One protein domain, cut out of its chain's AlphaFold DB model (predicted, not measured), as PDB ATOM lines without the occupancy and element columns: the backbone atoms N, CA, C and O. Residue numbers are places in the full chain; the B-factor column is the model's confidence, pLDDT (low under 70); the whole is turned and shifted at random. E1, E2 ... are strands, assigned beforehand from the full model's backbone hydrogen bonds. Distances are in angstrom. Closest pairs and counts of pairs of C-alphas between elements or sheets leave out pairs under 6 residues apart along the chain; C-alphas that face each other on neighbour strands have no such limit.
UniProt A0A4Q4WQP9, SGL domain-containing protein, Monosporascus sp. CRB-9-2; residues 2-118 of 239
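This is residues 2 to 118 of the 239 residues of the protein "SGL domain-containing protein" of Monosporascus sp. CRB-9-2 (UniProt A0A4Q4WQP9). Two strongly twisted sheets of four strands, E3 to E6 and E7 to E10, sit next to each other like two blades of a propeller, partly face to face, with the inner end of the second blade, E7, close to E3 and E4 of the first. A smaller blade, the two-strand hairpin E1 and E2, lies by the first sheet on the side away from the second, so that the sheet E3 to E6 is the middle one of three. The printed part has 117 residues, with no named helix and ten named strands in the order E1 to E10, and its class is all strand. Each large sheet is antiparallel and follows the chain in its order, E3 E4 E5 E6 and E7 E8 E9 E10. The whole is compact, with a radius of gyration of the C-alphas of 14.1 A and spans of 39 by 35 by 24 A.

In the first large sheet, E3 is residues 28 to 35, 21.2 A from first to last C-alpha, beginning at C-alpha 28 at (-159.124, 190.408, 82.296), and it bends by 52 degrees at residue 32. E4 is residues 41 to 47, 20.4 A, and E5 is residues 55 to 61, 19.7 A. E6, residues 64 to 72, is the longest strand by residues, 21.7 A, and bends by 55 degrees at residue 69. In the second large sheet, E7 is residues 75 to 80, E8 residues 86 to 91, 16.6 A, E9 residues 96 to 103, 22.3 A, and E10 residues 113 to 117, ending at C-alpha 117 at (-174.714, 174.322, 92.943). The small sheet has E1, residues 4 to 8, beginning at C-alpha 4 at (-151.237, 193.972, 89.244), and E2, residues 14 to 20.

The sheet E3 E4 E5 E6 is a meander, each strand the antiparallel neighbour of the one before, with edge strands E3 and E6. The hairpin E3 and E4 has N 34 and O 42 within hydrogen-bond range at 2.9 A, the hairpin E4 and E5 has N 60 and O 41 at 2.7 A, and the hairpin E5 and E6 has N 66 and O 59 at 2.8 A. With the sheet E7 E8 E9 E10, also a meander, it forms a sandwich, two sheets face to face, with best planes 23 degrees apart and the strands of the one at 27 degrees to those of the other. The closest C-alphas of E3 and E7 are those of Asp 32 and Asn 76, 5.2 A apart, and those of E4 and E7 are Gly 44 and Ser 75, 4.6 A apart. E6 and E7 meet only through their link. In the second sheet, the hairpin E7 and E8 has N 88 and O 79 within hydrogen-bond range at 2.8 A, the hairpin E8 and E9 has N 98 and O 89 at 2.8 A, and the hairpin E9 and E10 has N 97 and O 116 at 2.8 A. Residues 102 to 103 of E9 also pair, antiparallel, with residues 108 to 109. The hairpin E1 and E2 is antiparallel at 156 degrees, with N 7 and O 16 within hydrogen-bond range at 2.8 A. The closest C-alphas of E2 and E6, those of Cys 19 and Leu 65, are 6.9 A apart, and those of E1 and E3, Gly 4 and Phe 30, are 7.6 A apart. E1 and E2 are apart from each strand of the second sheet.

The two C-alphas farthest apart, those of Thr 15 and Leu 118, are 40.3 A from each other. The printed part runs from residue 2 to residue 118 and has no cut. No link is long; the links E2 to E3, E4 to E5 and E9 to E10 are short, and the others are tight. The mean pLDDT of the printed part is 97.2, and no printed residue is under 70.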
ATOM      1  N   ARG A   2    -156.416 196.051  87.017       96.25
ATOM      2  CA  ARG A   2    -155.878 195.503  85.750       96.25
ATOM      3  C   ARG A   2    -154.363 195.292  85.748       96.25
ATOM      4  O   ARG A   2    -153.910 194.309  85.188       96.25
ATOM      5  N   SER A   3    -153.605 196.199  86.364       95.94
ATOM      6  CA  SER A   3    -152.137 196.227  86.270       95.94
ATOM      7  C   SER A   3    -151.424 195.163  87.107       95.94
ATOM      8  O   SER A   3    -150.409 194.636  86.668       95.94
ATOM      9  N   GLY A   4    -151.926 194.852  88.303       96.94
ATOM     10  CA  GLY A   4    -151.237 193.972  89.244       96.94
ATOM     11  C   GLY A   4    -151.762 194.063  90.671       96.94
ATOM     12  O   GLY A   4    -152.780 194.722  90.920       96.94
ATOM     13  N   ILE A   5    -151.038 193.425  91.591       97.56
ATOM     14  CA  ILE A   5    -151.236 193.506  93.044       97.56
ATOM     15  C   ILE A   5    -150.287 194.572  93.594       97.56
ATOM     16  O   ILE A   5    -149.105 194.601  93.246       97.56
ATOM     17  N   TRP A   6    -150.808 195.454  94.444       97.00
ATOM     18  CA  TRP A   6    -150.092 196.616  94.964       97.00
ATOM     19  C   TRP A   6    -150.220 196.700  96.482       97.00
ATOM     20  O   TRP A   6    -151.280 196.410  97.030       97.00
ATOM     21  N   LEU A   7    -149.155 197.157  97.140       96.12
ATOM     22  CA  LEU A   7    -149.252 197.744  98.471       96.12
ATOM     23  C   LEU A   7    -149.737 199.182  98.344       96.12
ATOM     24  O   LEU A   7    -149.300 199.913  97.447       96.12
ATOM     25  N   LEU A   8    -150.619 199.573  99.258       96.25
ATOM     26  CA  LEU A   8    -151.167 200.920  99.358       96.25
ATOM     27  C   LEU A   8    -150.746 201.549 100.692       96.25
ATOM     28  O   LEU A   8    -150.478 200.830 101.656       96.25
ATOM     29  N   ASP A   9    -150.674 202.875 100.747       95.50
ATOM     30  CA  ASP A   9    -150.592 203.604 102.014       95.50
ATOM     31  C   ASP A   9    -151.959 203.665 102.725       95.50
ATOM     32  O   ASP A   9    -152.970 203.155 102.234       95.50
ATOM     33  N   ALA A  10    -152.003 204.305 103.897       95.12
ATOM     34  CA  ALA A  10    -153.230 204.453 104.681       95.12
ATOM     35  C   ALA A  10    -154.314 205.297 103.979       95.12
ATOM     36  O   ALA A  10    -155.473 205.269 104.386       95.12
ATOM     37  N   GLN A  11    -153.950 206.048 102.938       95.38
ATOM     38  CA  GLN A  11    -154.843 206.864 102.120       95.38
ATOM     39  C   GLN A  11    -155.298 206.121 100.852       95.38
ATOM     40  O   GLN A  11    -156.108 206.648 100.091       95.38
ATOM     41  N   GLY A  12    -154.814 204.894 100.626       93.69
ATOM     42  CA  GLY A  12    -155.139 204.080  99.459       93.69
ATOM     43  C   GLY A  12    -154.288 204.379  98.220       93.69
ATOM     44  O   GLY A  12    -154.606 203.882  97.139       93.69
ATOM     45  N   SER A  13    -153.210 205.158  98.341       95.94
ATOM     46  CA  SER A  13    -152.312 205.447  97.217       95.94
ATOM     47  C   SER A  13    -151.338 204.286  96.993       95.94
ATOM     48  O   SER A  13    -150.745 203.801  97.960       95.94
ATOM     49  N   PRO A  14    -151.115 203.829  95.746       96.00
ATOM     50  CA  PRO A  14    -150.158 202.761  95.476       96.00
ATOM     51  C   PRO A  14    -148.724 203.170  95.814       96.00
ATOM     52  O   PRO A  14    -148.225 204.174  95.315       96.00
ATOM     53  N   THR A  15    -148.042 202.355  96.618       96.88
ATOM     54  CA  THR A  15    -146.654 202.600  97.041       96.88
ATOM     55  C   THR A  15    -145.669 201.644  96.383       96.88
ATOM     56  O   THR A  15    -144.560 202.036  96.027       96.88
ATOM     57  N   ARG A  16    -146.062 200.379  96.186       96.19
ATOM     58  CA  ARG A  16    -145.211 199.360  95.561       96.19
ATOM     59  C   ARG A  16    -146.042 198.299  94.858       96.19
ATOM     60  O   ARG A  16    -146.951 197.733  95.457       96.19
ATOM     61  N   MET A  17    -145.688 197.979  93.615       96.75
ATOM     62  CA  MET A  17    -146.247 196.820  92.922       96.75
ATOM     63  C   MET A  17    -145.573 195.546  93.434       96.75
ATOM     64  O   MET A  17    -144.346 195.452  93.444       96.75
ATOM     65  N   LEU A  18    -146.376 194.578  93.865       96.38
ATOM     66  CA  LEU A  18    -145.923 193.269  94.333       96.38
ATOM     67  C   LEU A  18    -145.748 192.282  93.173       96.38
ATOM     68  O   LEU A  18    -144.775 191.533  93.137       96.38
ATOM     69  N   CYS A  19    -146.667 192.316  92.208       97.31
ATOM     70  CA  CYS A  19    -146.564 191.601  90.939       97.31
ATOM     71  C   CYS A  19    -147.475 192.240  89.886       97.31
ATOM     72  O   CYS A  19    -148.461 192.902  90.227       97.31
ATOM     73  N   SER A  20    -147.177 192.010  88.608       97.62
ATOM     74  CA  SER A  20    -148.086 192.334  87.507       97.62
ATOM     75  C   SER A  20    -149.251 191.341  87.438       97.62
ATOM     76  O   SER A  20    -149.164 190.225  87.948       97.62
ATOM     77  N   ASN A  21    -150.342 191.735  86.782       97.31
ATOM     78  CA  ASN A  21    -151.380 190.797  86.364       97.31
ATOM     79  C   ASN A  21    -150.800 189.874  85.274       97.31
ATOM     80  O   ASN A  21    -150.302 190.395  84.273       97.31
ATOM     81  N   PRO A  22    -150.812 188.542  85.459       96.62
ATOM     82  CA  PRO A  22    -150.246 187.610  84.485       96.62
ATOM     83  C   PRO A  22    -151.155 187.371  83.267       96.62
ATOM     84  O   PRO A  22    -150.719 186.748  82.302       96.62
ATOM     85  N   GLU A  23    -152.411 187.830  83.296       96.44
ATOM     86  CA  GLU A  23    -153.386 187.624  82.218       96.44
ATOM     87  C   GLU A  23    -153.429 188.785  81.204       96.44
ATOM     88  O   GLU A  23    -152.861 189.861  81.408       96.44
ATOM     89  N   ASN A  24    -154.160 188.595  80.096       95.62
ATOM     90  CA  ASN A  24    -154.408 189.659  79.122       95.62
ATOM     91  C   ASN A  24    -155.284 190.767  79.730       95.62
ATOM     92  O   ASN A  24    -156.505 190.648  79.825       95.62
ATOM     93  N   THR A  25    -154.657 191.886  80.087       95.69
ATOM     94  CA  THR A  25    -155.318 193.001  80.785       95.69
ATOM     95  C   THR A  25    -156.381 193.746  79.966       95.69
ATOM     96  O   THR A  25    -157.136 194.530  80.545       95.69
ATOM     97  N   HIS A  26    -156.493 193.493  78.656       95.88
ATOM     98  CA  HIS A  26    -157.586 194.017  77.827       95.88
ATOM     99  C   HIS A  26    -158.909 193.277  78.047       95.88
ATOM    100  O   HIS A  26    -159.967 193.866  77.851       95.88
ATOM    101  N   THR A  27    -158.852 192.009  78.457       96.38
ATOM    102  CA  THR A  27    -160.028 191.137  78.632       96.38
ATOM    103  C   THR A  27    -160.105 190.512  80.025       96.38
ATOM    104  O   THR A  27    -160.990 189.701  80.283       96.38
ATOM    105  N   SER A  28    -159.184 190.881  80.920       97.50
ATOM    106  CA  SER A  28    -159.124 190.408  82.296       97.50
ATOM    107  C   SER A  28    -158.620 191.474  83.272       97.50
ATOM    108  O   SER A  28    -157.910 192.423  82.923       97.50
ATOM    109  N   ARG A  29    -158.999 191.299  84.537       98.19
ATOM    110  CA  ARG A  29    -158.511 192.026  85.709       98.19
ATOM    111  C   ARG A  29    -158.609 191.128  86.941       98.19
ATOM    112  O   ARG A  29    -159.416 190.204  86.963       98.19
ATOM    113  N   PHE A  30    -157.878 191.465  88.001       98.44
ATOM    114  CA  PHE A  30    -158.215 190.947  89.328       98.44
ATOM    115  C   PHE A  30    -159.630 191.394  89.747       98.44
ATOM    116  O   PHE A  30    -160.132 192.437  89.296       98.44
ATOM    117  N   ASN A  31    -160.274 190.581  90.583       98.00
ATOM    118  CA  ASN A  31    -161.649 190.741  91.033       98.00
ATOM    119  C   ASN A  31    -161.748 190.636  92.566       98.00
ATOM    120  O   ASN A  31    -161.442 191.621  93.232       98.00
ATOM    121  N   ASP A  32    -162.145 189.488  93.115       97.94
ATOM    122  CA  ASP A  32    -162.196 189.246  94.563       97.94
ATOM    123  C   ASP A  32    -160.833 188.797  95.101       97.94
ATOM    124  O   ASP A  32    -160.028 188.202  94.377       97.94
ATOM    125  N   GLY A  33    -160.564 189.082  96.371       97.50
ATOM    126  CA  GLY A  33    -159.311 188.720  97.012       97.50
ATOM    127  C   GLY A  33    -159.343 188.866  98.528       97.50
ATOM    128  O   GLY A  33    -160.082 189.673  99.087       97.50
ATOM    129  N   ARG A  34    -158.526 188.054  99.198       97.81
ATOM    130  CA  ARG A  34    -158.509 187.887 100.657       97.81
ATOM    131  C   ARG A  34    -157.191 187.256 101.101       97.81
ATOM    132  O   ARG A  34    -156.527 186.597 100.304       97.81
ATOM    133  N   CYS A  35    -156.809 187.426 102.365       98.19
ATOM    134  CA  CYS A  35    -155.664 186.706 102.925       98.19
ATOM    135  C   CYS A  35    -156.070 185.372 103.566       98.19
ATOM    136  O   CYS A  35    -157.125 185.280 104.193       98.19
ATOM    137  N   ASP A  36    -155.219 184.352 103.443       98.06
ATOM    138  CA  ASP A  36    -155.359 183.123 104.235       98.06
ATOM    139  C   ASP A  36    -154.855 183.315 105.678       98.06
ATOM    140  O   ASP A  36    -154.233 184.325 106.017       98.06
ATOM    141  N   GLY A  37    -155.081 182.316 106.539       96.44
ATOM    142  CA  GLY A  37    -154.627 182.341 107.935       96.44
ATOM    143  C   GLY A  37    -153.101 182.388 108.127       96.44
ATOM    144  O   GLY A  37    -152.641 182.652 109.235       96.44
ATOM    145  N   ALA A  38    -152.302 182.159 107.076       96.50
ATOM    146  CA  ALA A  38    -150.843 182.289 107.106       96.50
ATOM    147  C   ALA A  38    -150.346 183.666 106.627       96.50
ATOM    148  O   ALA A  38    -149.135 183.925 106.692       96.50
ATOM    149  N   GLY A  39    -151.262 184.532 106.175       97.00
ATOM    150  CA  GLY A  39    -150.991 185.873 105.671       97.00
ATOM    151  C   GLY A  39    -150.592 185.925 104.196       97.00
ATOM    152  O   GLY A  39    -149.989 186.913 103.778       97.00
ATOM    153  N   ARG A  40    -150.891 184.895 103.393       97.88
ATOM    154  CA  ARG A  40    -150.710 184.942 101.930       97.88
ATOM    155  C   ARG A  40    -151.895 185.654 101.300       97.88
ATOM    156  O   ARG A  40    -153.023 185.433 101.733       97.88
ATOM    157  N   PHE A  41    -151.669 186.463 100.269       98.31
ATOM    158  CA  PHE A  41    -152.753 187.175  99.592       98.31
ATOM    159  C   PHE A  41    -153.259 186.370  98.399       98.31
ATOM    160  O   PHE A  41    -152.491 186.012  97.516       98.31
ATOM    161  N   TRP A  42    -154.552 186.098  98.352       98.69
ATOM    162  CA  TRP A  42    -155.194 185.346  97.287       98.69
ATOM    163  C   TRP A  42    -156.085 186.272  96.478       98.69
ATOM    164  O   TRP A  42    -156.752 187.138  97.043       98.69
ATOM    165  N   ALA A  43    -156.108 186.087  95.164       98.50
ATOM    166  CA  ALA A  43    -156.911 186.917  94.281       98.50
ATOM    167  C   ALA A  43    -157.409 186.131  93.072       98.50
ATOM    168  O   ALA A  43    -156.656 185.425  92.398       98.50
ATOM    169  N   GLY A  44    -158.693 186.291  92.791       98.50
ATOM    170  CA  GLY A  44    -159.339 185.803  91.591       98.50
ATOM    171  C   GLY A  44    -159.285 186.814  90.452       98.50
ATOM    172  O   GLY A  44    -159.223 188.021  90.686       98.50
ATOM    173  N   THR A  45    -159.351 186.339  89.214       98.62
ATOM    174  CA  THR A  45    -159.533 187.182  88.024       98.62
ATOM    175  C   THR A  45    -160.914 187.007  87.392       98.62
ATOM    176  O   THR A  45    -161.771 186.252  87.864       98.62
ATOM    177  N   ILE A  46    -161.170 187.765  86.330       98.19
ATOM    178  CA  ILE A  46    -162.424 187.754  85.587       98.19
ATOM    179  C   ILE A  46    -162.151 187.583  84.089       98.19
ATOM    180  O   ILE A  46    -161.346 188.307  83.522       98.19
ATOM    181  N   ASP A  47    -162.876 186.673  83.438       97.44
ATOM    182  CA  ASP A  47    -162.974 186.596  81.977       97.44
ATOM    183  C   ASP A  47    -164.060 187.590  81.560       97.44
ATOM    184  O   ASP A  47    -165.248 187.278  81.654       97.44
ATOM    185  N   GLU A  48    -163.698 188.830  81.225       95.75
ATOM    186  CA  GLU A  48    -164.677 189.890  80.935       95.75
ATOM    187  C   GLU A  48    -165.649 189.523  79.794       95.75
ATOM    188  O   GLU A  48    -166.847 189.747  79.983       95.75
ATOM    189  N   PRO A  49    -165.205 188.891  78.685       94.88
ATOM    190  CA  PRO A  49    -166.099 188.323  77.668       94.88
ATOM    191  C   PRO A  49    -167.040 187.213  78.151       94.88
ATOM    192  O   PRO A  49    -168.067 186.986  77.516       94.88
ATOM    193  N   LYS A  50    -166.704 186.516  79.246       93.38
ATOM    194  CA  LYS A  50    -167.492 185.409  79.825       93.38
ATOM    195  C   LYS A  50    -167.671 184.221  78.873       93.38
ATOM    196  O   LYS A  50    -168.689 183.533  78.936       93.38
ATOM    197  N   ALA A  51    -166.689 183.965  78.016       89.56
ATOM    198  CA  ALA A  51    -166.795 182.963  76.954       89.56
ATOM    199  C   ALA A  51    -165.614 181.985  76.901       89.56
ATOM    200  O   ALA A  51    -165.780 180.860  76.437       89.56
ATOM    201  N   GLY A  52    -164.431 182.397  77.360       88.81
ATOM    202  CA  GLY A  52    -163.199 181.624  77.222       88.81
ATOM    203  C   GLY A  52    -162.859 180.769  78.439       88.81
ATOM    204  O   GLY A  52    -162.062 179.843  78.320       88.81
ATOM    205  N   GLY A  53    -163.432 181.065  79.609       94.44
ATOM    206  CA  GLY A  53    -163.027 180.404  80.849       94.44
ATOM    207  C   GLY A  53    -161.609 180.795  81.273       94.44
ATOM    208  O   GLY A  53    -160.893 179.980  81.844       94.44
ATOM    209  N   THR A  54    -161.163 182.008  80.938       96.31
ATOM    210  CA  THR A  54    -159.767 182.424  81.137       96.31
ATOM    211  C   THR A  54    -159.463 182.904  82.549       96.31
ATOM    212  O   THR A  54    -158.296 183.127  82.845       96.31
ATOM    213  N   ALA A  55    -160.474 183.076  83.409       98.06
ATOM    214  CA  ALA A  55    -160.230 183.487  84.782       98.06
ATOM    215  C   ALA A  55    -159.594 182.357  85.598       98.06
ATOM    216  O   ALA A  55    -159.856 181.164  85.395       98.06
ATOM    217  N   ALA A  56    -158.805 182.770  86.578       98.31
ATOM    218  CA  ALA A  56    -158.016 181.923  87.444       98.31
ATOM    219  C   ALA A  56    -158.103 182.380  88.908       98.31
ATOM    220  O   ALA A  56    -158.636 183.444  89.248       98.31
ATOM    221  N   LEU A  57    -157.609 181.518  89.792       98.69
ATOM    222  CA  LEU A  57    -157.338 181.826  91.189       98.69
ATOM    223  C   LEU A  57    -155.824 181.839  91.388       98.69
ATOM    224  O   LEU A  57    -155.141 180.862  91.074       98.69
ATOM    225  N   TYR A  58    -155.320 182.933  91.948       98.69
ATOM    226  CA  TYR A  58    -153.910 183.120  92.246       98.69
ATOM    227  C   TYR A  58    -153.662 183.248  93.745       98.69
ATOM    228  O   TYR A  58    -154.515 183.723  94.496       98.69
ATOM    229  N   ARG A  59    -152.444 182.890  94.152       98.38
ATOM    230  CA  ARG A  59    -151.893 183.124  95.488       98.38
ATOM    231  C   ARG A  59    -150.582 183.884  95.365       98.38
ATOM    232  O   ARG A  59    -149.713 183.481  94.602       98.38
ATOM    233  N   TYR A  60    -150.423 184.945  96.135       98.12
ATOM    234  CA  TYR A  60    -149.192 185.704  96.279       98.12
ATOM    235  C   TYR A  60    -148.581 185.468  97.664       98.12
ATOM    236  O   TYR A  60    -149.237 185.667  98.692       98.12
ATOM    237  N   ASP A  61    -147.316 185.059  97.682       95.31
ATOM    238  CA  ASP A  61    -146.511 184.846  98.886       95.31
ATOM    239  C   ASP A  61    -145.079 185.381  98.701       95.31
ATOM    240  O   ASP A  61    -144.802 186.126  97.759       95.31
ATOM    241  N   GLU A  62    -144.165 185.057  99.618       93.06
ATOM    242  CA  GLU A  62    -142.770 185.507  99.561       93.06
ATOM    243  C   GLU A  62    -142.010 185.043  98.308       93.06
ATOM    244  O   GLU A  62    -141.016 185.664  97.935       93.06
ATOM    245  N   ASN A  63    -142.494 183.998  97.631       93.12
ATOM    246  CA  ASN A  63    -141.910 183.464  96.402       93.12
ATOM    247  C   ASN A  63    -142.584 184.027  95.137       93.12
ATOM    248  O   ASN A  63    -142.231 183.634  94.026       93.12
ATOM    249  N   GLY A  64    -143.538 184.952  95.285       95.69
ATOM    250  CA  GLY A  64    -144.226 185.615  94.181       95.69
ATOM    251  C   GLY A  64    -145.641 185.093  93.937       95.69
ATOM    252  O   GLY A  64    -146.318 184.623  94.850       95.69
ATOM    253  N   LEU A  65    -146.115 185.255  92.697       97.81
ATOM    254  CA  LEU A  65    -147.474 184.903  92.286       97.81
ATOM    255  C   LEU A  65    -147.531 183.473  91.736       97.81
ATOM    256  O   LEU A  65    -146.828 183.140  90.784       97.81
ATOM    257  N   HIS A  66    -148.440 182.668  92.274       97.94
ATOM    258  CA  HIS A  66    -148.678 181.279  91.889       97.94
ATOM    259  C   HIS A  66    -150.081 181.137  91.305       97.94
ATOM    260  O   HIS A  66    -151.051 181.601  91.907       97.94
ATOM    261  N   SER A  67    -150.198 180.484  90.148       97.88
ATOM    262  CA  SER A  67    -151.493 180.067  89.600       97.88
ATOM    263  C   SER A  67    -151.948 178.793  90.305       97.88
ATOM    264  O   SER A  67    -151.222 177.800  90.298       97.88
ATOM    265  N   ILE A  68    -153.119 178.827  90.935       98.06
ATOM    266  CA  ILE A  68    -153.632 177.715  91.746       98.06
ATOM    267  C   ILE A  68    -154.660 176.895  90.972       98.06
ATOM    268  O   ILE A  68    -154.689 175.668  91.072       98.06
ATOM    269  N   ASP A  69    -155.523 177.570  90.220       97.31
ATOM    270  CA  ASP A  69    -156.561 176.938  89.415       97.31
ATOM    271  C   ASP A  69    -157.030 177.878  88.303       97.31
ATOM    272  O   ASP A  69    -156.861 179.093  88.399       97.31
ATOM    273  N   GLY A  70    -157.660 177.322  87.272       97.06
ATOM    274  CA  GLY A  70    -158.172 178.066  86.128       97.06
ATOM    275  C   GLY A  70    -159.469 177.498  85.563       97.06
ATOM    276  O   GLY A  70    -160.121 176.616  86.139       97.06
ATOM    277  N   GLY A  71    -159.839 178.014  84.393       97.12
ATOM    278  CA  GLY A  71    -161.036 177.587  83.680       97.12
ATOM    279  C   GLY A  71    -162.306 178.307  84.129       97.12
ATOM    280  O   GLY A  71    -163.388 177.849  83.766       97.12
ATOM    281  N   PHE A  72    -162.220 179.371  84.933       98.00
ATOM    282  CA  PHE A  72    -163.372 180.089  85.494       98.00
ATOM    283  C   PHE A  72    -163.868 181.204  84.573       98.00
ATOM    284  O   PHE A  72    -163.135 181.705  83.722       98.00
ATOM    285  N   LEU A  73    -165.110 181.648  84.778       98.31
ATOM    286  CA  LEU A  73    -165.637 182.841  84.113       98.31
ATOM    287  C   LEU A  73    -165.542 184.079  85.014       98.31
ATOM    288  O   LEU A  73    -165.273 185.187  84.542       98.31
ATOM    289  N   THR A  74    -165.803 183.931  86.315       98.56
ATOM    290  CA  THR A  74    -165.558 184.982  87.322       98.56
ATOM    291  C   THR A  74    -165.180 184.344  88.643       98.56
ATOM    292  O   THR A  74    -166.005 183.682  89.261       98.56
ATOM    293  N   SER A  75    -163.942 184.575  89.062       98.50
ATOM    294  CA  SER A  75    -163.385 184.079  90.312       98.50
ATOM    295  C   SER A  75    -163.836 184.985  91.469       98.50
ATOM    296  O   SER A  75    -163.555 186.188  91.452       98.50
ATOM    297  N   ASN A  76    -164.583 184.420  92.422       98.75
ATOM    298  CA  ASN A  76    -165.266 185.148  93.498       98.75
ATOM    299  C   ASN A  76    -165.438 184.287  94.759       98.75
ATOM    300  O   ASN A  76    -165.077 183.111  94.775       98.75
ATOM    301  N   GLY A  77    -166.026 184.859  95.809       98.44
ATOM    302  CA  GLY A  77    -166.527 184.124  96.970       98.44
ATOM    303  C   GLY A  77    -165.443 183.407  97.758       98.44
ATOM    304  O   GLY A  77    -165.719 182.357  98.348       98.44
ATOM    305  N   LEU A  78    -164.217 183.930  97.729       98.62
ATOM    306  CA  LEU A  78    -163.080 183.289  98.366       98.62
ATOM    307  C   LEU A  78    -163.212 183.357  99.892       98.62
ATOM    308  O   LEU A  78    -163.293 184.438 100.475       98.62
ATOM    309  N   ALA A  79    -163.166 182.200 100.548       98.50
ATOM    310  CA  ALA A  79    -163.116 182.111 102.001       98.50
ATOM    311  C   ALA A  79    -162.373 180.853 102.467       98.50
ATOM    312  O   ALA A  79    -162.170 179.912 101.702       98.50
ATOM    313  N   PHE A  80    -162.002 180.828 103.745       98.69
ATOM    314  CA  PHE A  80    -161.299 179.712 104.374       98.69
ATOM    315  C   PHE A  80    -162.063 179.264 105.618       98.69
ATOM    316  O   PHE A  80    -162.609 180.102 106.341       98.69
ATOM    317  N   SER A  81    -162.127 177.956 105.870       98.31
ATOM    318  CA  SER A  81    -162.738 177.448 107.100       98.31
ATOM    319  C   SER A  81    -161.906 177.835 108.333       98.31
ATOM    320  O   SER A  81    -160.684 177.958 108.232       98.31
ATOM    321  N   PRO A  82    -162.520 177.971 109.525       97.81
ATOM    322  CA  PRO A  82    -161.803 178.397 110.732       97.81
ATOM    323  C   PRO A  82    -160.733 177.393 111.178       97.81
ATOM    324  O   PRO A  82    -159.729 177.762 111.780       97.81
ATOM    325  N   ASP A  83    -160.940 176.112 110.858       97.25
ATOM    326  CA  ASP A  83    -159.991 175.026 111.105       97.25
ATOM    327  C   ASP A  83    -158.866 174.953 110.057       97.25
ATOM    328  O   ASP A  83    -158.008 174.078 110.148       97.25
ATOM    329  N   ASN A  84    -158.855 175.866 109.076       96.62
ATOM    330  CA  ASN A  84    -157.876 175.956 107.996       96.62
ATOM    331  C   ASN A  84    -157.771 174.707 107.103       96.62
ATOM    332  O   ASN A  84    -156.753 174.523 106.436       96.62
ATOM    333  N   ARG A  85    -158.801 173.855 107.069       97.69
ATOM    334  CA  ARG A  85    -158.811 172.635 106.244       97.69
ATOM    335  C   ARG A  85    -159.524 172.787 104.911       97.69
ATOM    336  O   ARG A  85    -159.395 171.907 104.061       97.69
ATOM    337  N   TRP A  86    -160.278 173.867 104.720       98.50
ATOM    338  CA  TRP A  86    -161.066 174.097 103.516       98.50
ATOM    339  C   TRP A  86    -160.835 175.488 102.944       98.50
ATOM    340  O   TRP A  86    -160.853 176.485 103.664       98.50
ATOM    341  N   LEU A  87    -160.680 175.530 101.624       98.69
ATOM    342  CA  LEU A  87    -160.813 176.725 100.798       98.69
ATOM    343  C   LEU A  87    -162.149 176.637 100.059       98.69
ATOM    344  O   LEU A  87    -162.428 175.626  99.408       98.69
ATOM    345  N   TYR A  88    -162.947 177.698 100.141       98.81
ATOM    346  CA  TYR A  88    -164.180 177.895  99.381       98.81
ATOM    347  C   TYR A  88    -163.953 178.943  98.301       98.81
ATOM    348  O   TYR A  88    -163.281 179.944  98.541       98.81
ATOM    349  N   HIS A  89    -164.500 178.714  97.113       98.38
ATOM    350  CA  HIS A  89    -164.339 179.614  95.976       98.38
ATOM    351  C   HIS A  89    -165.469 179.411  94.971       98.38
ATOM    352  O   HIS A  89    -165.881 178.281  94.721       98.38
ATOM    353  N   ALA A  90    -165.976 180.492  94.394       98.62
ATOM    354  CA  ALA A  90    -167.118 180.476  93.501       98.62
ATOM    355  C   ALA A  90    -166.744 180.851  92.067       98.62
ATOM    356  O   ALA A  90    -165.915 181.729  91.820       98.62
ATOM    357  N   ASP A  91    -167.447 180.228  91.120       98.50
ATOM    358  CA  ASP A  91    -167.516 180.702  89.742       98.50
ATOM    359  C   ASP A  91    -168.895 181.306  89.481       98.50
ATOM    360  O   ASP A  91    -169.868 180.592  89.207       98.50
ATOM    361  N   THR A  92    -168.982 182.632  89.606       98.50
ATOM    362  CA  THR A  92    -170.253 183.374  89.651       98.50
ATOM    363  C   THR A  92    -171.202 183.004  88.501       98.50
ATOM    364  O   THR A  92    -172.343 182.631  88.779       98.50
ATOM    365  N   PRO A  93    -170.798 183.024  87.211       97.69
ATOM    366  CA  PRO A  93    -171.714 182.752  86.101       97.69
ATOM    367  C   PRO A  93    -172.123 181.280  85.988       97.69
ATOM    368  O   PRO A  93    -173.097 180.981  85.303       97.69
ATOM    369  N   ARG A  94    -171.406 180.368  86.659       97.12
ATOM    370  CA  ARG A  94    -171.728 178.934  86.712       97.12
ATOM    371  C   ARG A  94    -172.558 178.547  87.933       97.12
ATOM    372  O   ARG A  94    -172.783 177.358  88.137       97.12
ATOM    373  N   PHE A  95    -172.994 179.513  88.747       98.25
ATOM    374  CA  PHE A  95    -173.863 179.266  89.903       98.25
ATOM    375  C   PHE A  95    -173.290 178.240  90.898       98.25
ATOM    376  O   PHE A  95    -174.031 177.603  91.639       98.25
ATOM    377  N   THR A  96    -171.967 178.063  90.912       98.62
ATOM    378  CA  THR A  96    -171.313 176.978  91.649       98.62
ATOM    379  C   THR A  96    -170.299 177.539  92.629       98.62
ATOM    380  O   THR A  96    -169.415 178.308  92.247       98.62
ATOM    381  N   ILE A  97    -170.418 177.112  93.883       98.88
ATOM    382  CA  ILE A  97    -169.409 177.266  94.925       98.88
ATOM    383  C   ILE A  97    -168.686 175.927  95.043       98.88
ATOM    384  O   ILE A  97    -169.300 174.874  95.237       98.88
ATOM    385  N   TYR A  98    -167.371 175.974  94.918       98.75
ATOM    386  CA  TYR A  98    -166.478 174.845  95.087       98.75
ATOM    387  C   TYR A  98    -165.863 174.856  96.483       98.75
ATOM    388  O   TYR A  98    -165.651 175.918  97.075       98.75
ATOM    389  N   ARG A  99    -165.507 173.670  96.973       98.38
ATOM    390  CA  ARG A  99    -164.605 173.499  98.115       98.38
ATOM    391  C   ARG A  99    -163.379 172.696  97.704       98.38
ATOM    392  O   ARG A  99    -163.442 171.880  96.782       98.38
ATOM    393  N   ARG A 100    -162.276 172.911  98.411       98.38
ATOM    394  CA  ARG A 100    -161.003 172.210  98.220       98.38
ATOM    395  C   ARG A 100    -160.353 171.933  99.577       98.38
ATOM    396  O   ARG A 100    -160.362 172.843 100.411       98.38
ATOM    397  N   PRO A 101    -159.754 170.746  99.801       98.56
ATOM    398  CA  PRO A 101    -158.850 170.548 100.928       98.56
ATOM    399  C   PRO A 101    -157.747 171.609 100.902       98.56
ATOM    400  O   PRO A 101    -157.185 171.887  99.842       98.56
ATOM    401  N   PHE A 102    -157.448 172.206 102.045       98.56
ATOM    402  CA  PHE A 102    -156.466 173.273 102.189       98.56
ATOM    403  C   PHE A 102    -155.513 172.947 103.336       98.56
ATOM    404  O   PHE A 102    -155.936 172.457 104.379       98.56
ATOM    405  N   ASP A 103    -154.228 173.214 103.131       98.06
ATOM    406  CA  ASP A 103    -153.219 173.184 104.185       98.06
ATOM    407  C   ASP A 103    -152.638 174.586 104.343       98.06
ATOM    408  O   ASP A 103    -151.847 175.045 103.519       98.06
ATOM    409  N   VAL A 104    -153.005 175.272 105.424       97.31
ATOM    410  CA  VAL A 104    -152.509 176.624 105.721       97.31
ATOM    411  C   VAL A 104    -150.994 176.678 105.914       97.31
ATOM    412  O   VAL A 104    -150.371 177.691 105.585       97.31
ATOM    413  N   THR A 105    -150.371 175.591 106.375       96.19
ATOM    414  CA  THR A 105    -148.929 175.532 106.641       96.19
ATOM    415  C   THR A 105    -148.149 175.692 105.346       96.19
ATOM    416  O   THR A 105    -147.262 176.537 105.251       96.19
ATOM    417  N   THR A 106    -148.531 174.940 104.316       95.12
ATOM    418  CA  THR A 106    -147.851 174.923 103.012       95.12
ATOM    419  C   THR A 106    -148.509 175.838 101.975       95.12
ATOM    420  O   THR A 106    -147.879 176.228 100.993       95.12
ATOM    421  N   GLY A 107    -149.772 176.207 102.186       95.69
ATOM    422  CA  GLY A 107    -150.622 176.877 101.204       95.69
ATOM    423  C   GLY A 107    -151.103 175.945 100.090       95.69
ATOM    424  O   GLY A 107    -151.587 176.438  99.069       95.69
ATOM    425  N   ALA A 108    -150.918 174.629 100.238       96.81
ATOM    426  CA  ALA A 108    -151.321 173.641  99.249       96.81
ATOM    427  C   ALA A 108    -152.846 173.507  99.190       96.81
ATOM    428  O   ALA A 108    -153.543 173.591 100.203       96.81
ATOM    429  N   VAL A 109    -153.350 173.270  97.979       97.94
ATOM    430  CA  VAL A 109    -154.779 173.133  97.705       97.94
ATOM    431  C   VAL A 109    -155.018 171.817  96.979       97.94
ATOM    432  O   VAL A 109    -154.408 171.546  95.946       97.94
ATOM    433  N   GLY A 110    -155.905 171.000  97.535       98.06
ATOM    434  CA  GLY A 110    -156.332 169.726  96.974       98.06
ATOM    435  C   GLY A 110    -157.279 169.875  95.776       98.06
ATOM    436  O   GLY A 110    -157.493 170.985  95.272       98.06
ATOM    437  N   PRO A 111    -157.863 168.759  95.301       97.38
ATOM    438  CA  PRO A 111    -158.750 168.755  94.141       97.38
ATOM    439  C   PRO A 111    -160.009 169.602  94.365       97.38
ATOM    440  O   PRO A 111    -160.498 169.740  95.486       97.38
ATOM    441  N   ARG A 112    -160.528 170.173  93.270       97.06
ATOM    442  CA  ARG A 112    -161.763 170.968  93.243       97.06
ATOM    443  C   ARG A 112    -162.992 170.072  93.291       97.06
ATOM    444  O   ARG A 112    -163.164 169.243  92.404       97.06
ATOM    445  N   GLU A 113    -163.890 170.332  94.234       97.56
ATOM    446  CA  GLU A 113    -165.182 169.653  94.341       97.56
ATOM    447  C   GLU A 113    -166.322 170.676  94.296       97.56
ATOM    448  O   GLU A 113    -166.267 171.664  95.036       97.56
ATOM    449  N   PRO A 114    -167.367 170.483  93.468       98.25
ATOM    450  CA  PRO A 114    -168.609 171.230  93.622       98.25
ATOM    451  C   PRO A 114    -169.174 170.977  95.022       98.25
ATOM    452  O   PRO A 114    -169.382 169.829  95.408       98.25
ATOM    453  N   TRP A 115    -169.395 172.045  95.781       98.50
ATOM    454  CA  TRP A 115    -169.903 171.961  97.149       98.50
ATOM    455  C   TRP A 115    -171.357 172.411  97.243       98.50
ATOM    456  O   TRP A 115    -172.168 171.748  97.880       98.50
ATOM    457  N   LEU A 116    -171.697 173.495  96.544       98.62
ATOM    458  CA  LEU A 116    -173.061 173.988  96.398       98.62
ATOM    459  C   LEU A 116    -173.273 174.462  94.957       98.62
ATOM    460  O   LEU A 116    -172.538 175.319  94.465       98.62
ATOM    461  N   VAL A 117    -174.288 173.913  94.290       98.38
ATOM    462  CA  VAL A 117    -174.714 174.322  92.943       98.38
ATOM    463  C   VAL A 117    -176.103 174.943  93.051       98.38
ATOM    464  O   VAL A 117    -177.083 174.246  93.316       98.38
ATOM    465  N   LEU A 118    -176.187 176.258  92.857       97.94
ATOM    466  CA  LEU A 118    -177.450 176.986  92.824       97.94
ATOM    467  C   LEU A 118    -178.170 176.704  91.501       97.94
ATOM    468  O   LEU A 118    -177.552 176.653  90.439       97.94
TER     469      LEU A 118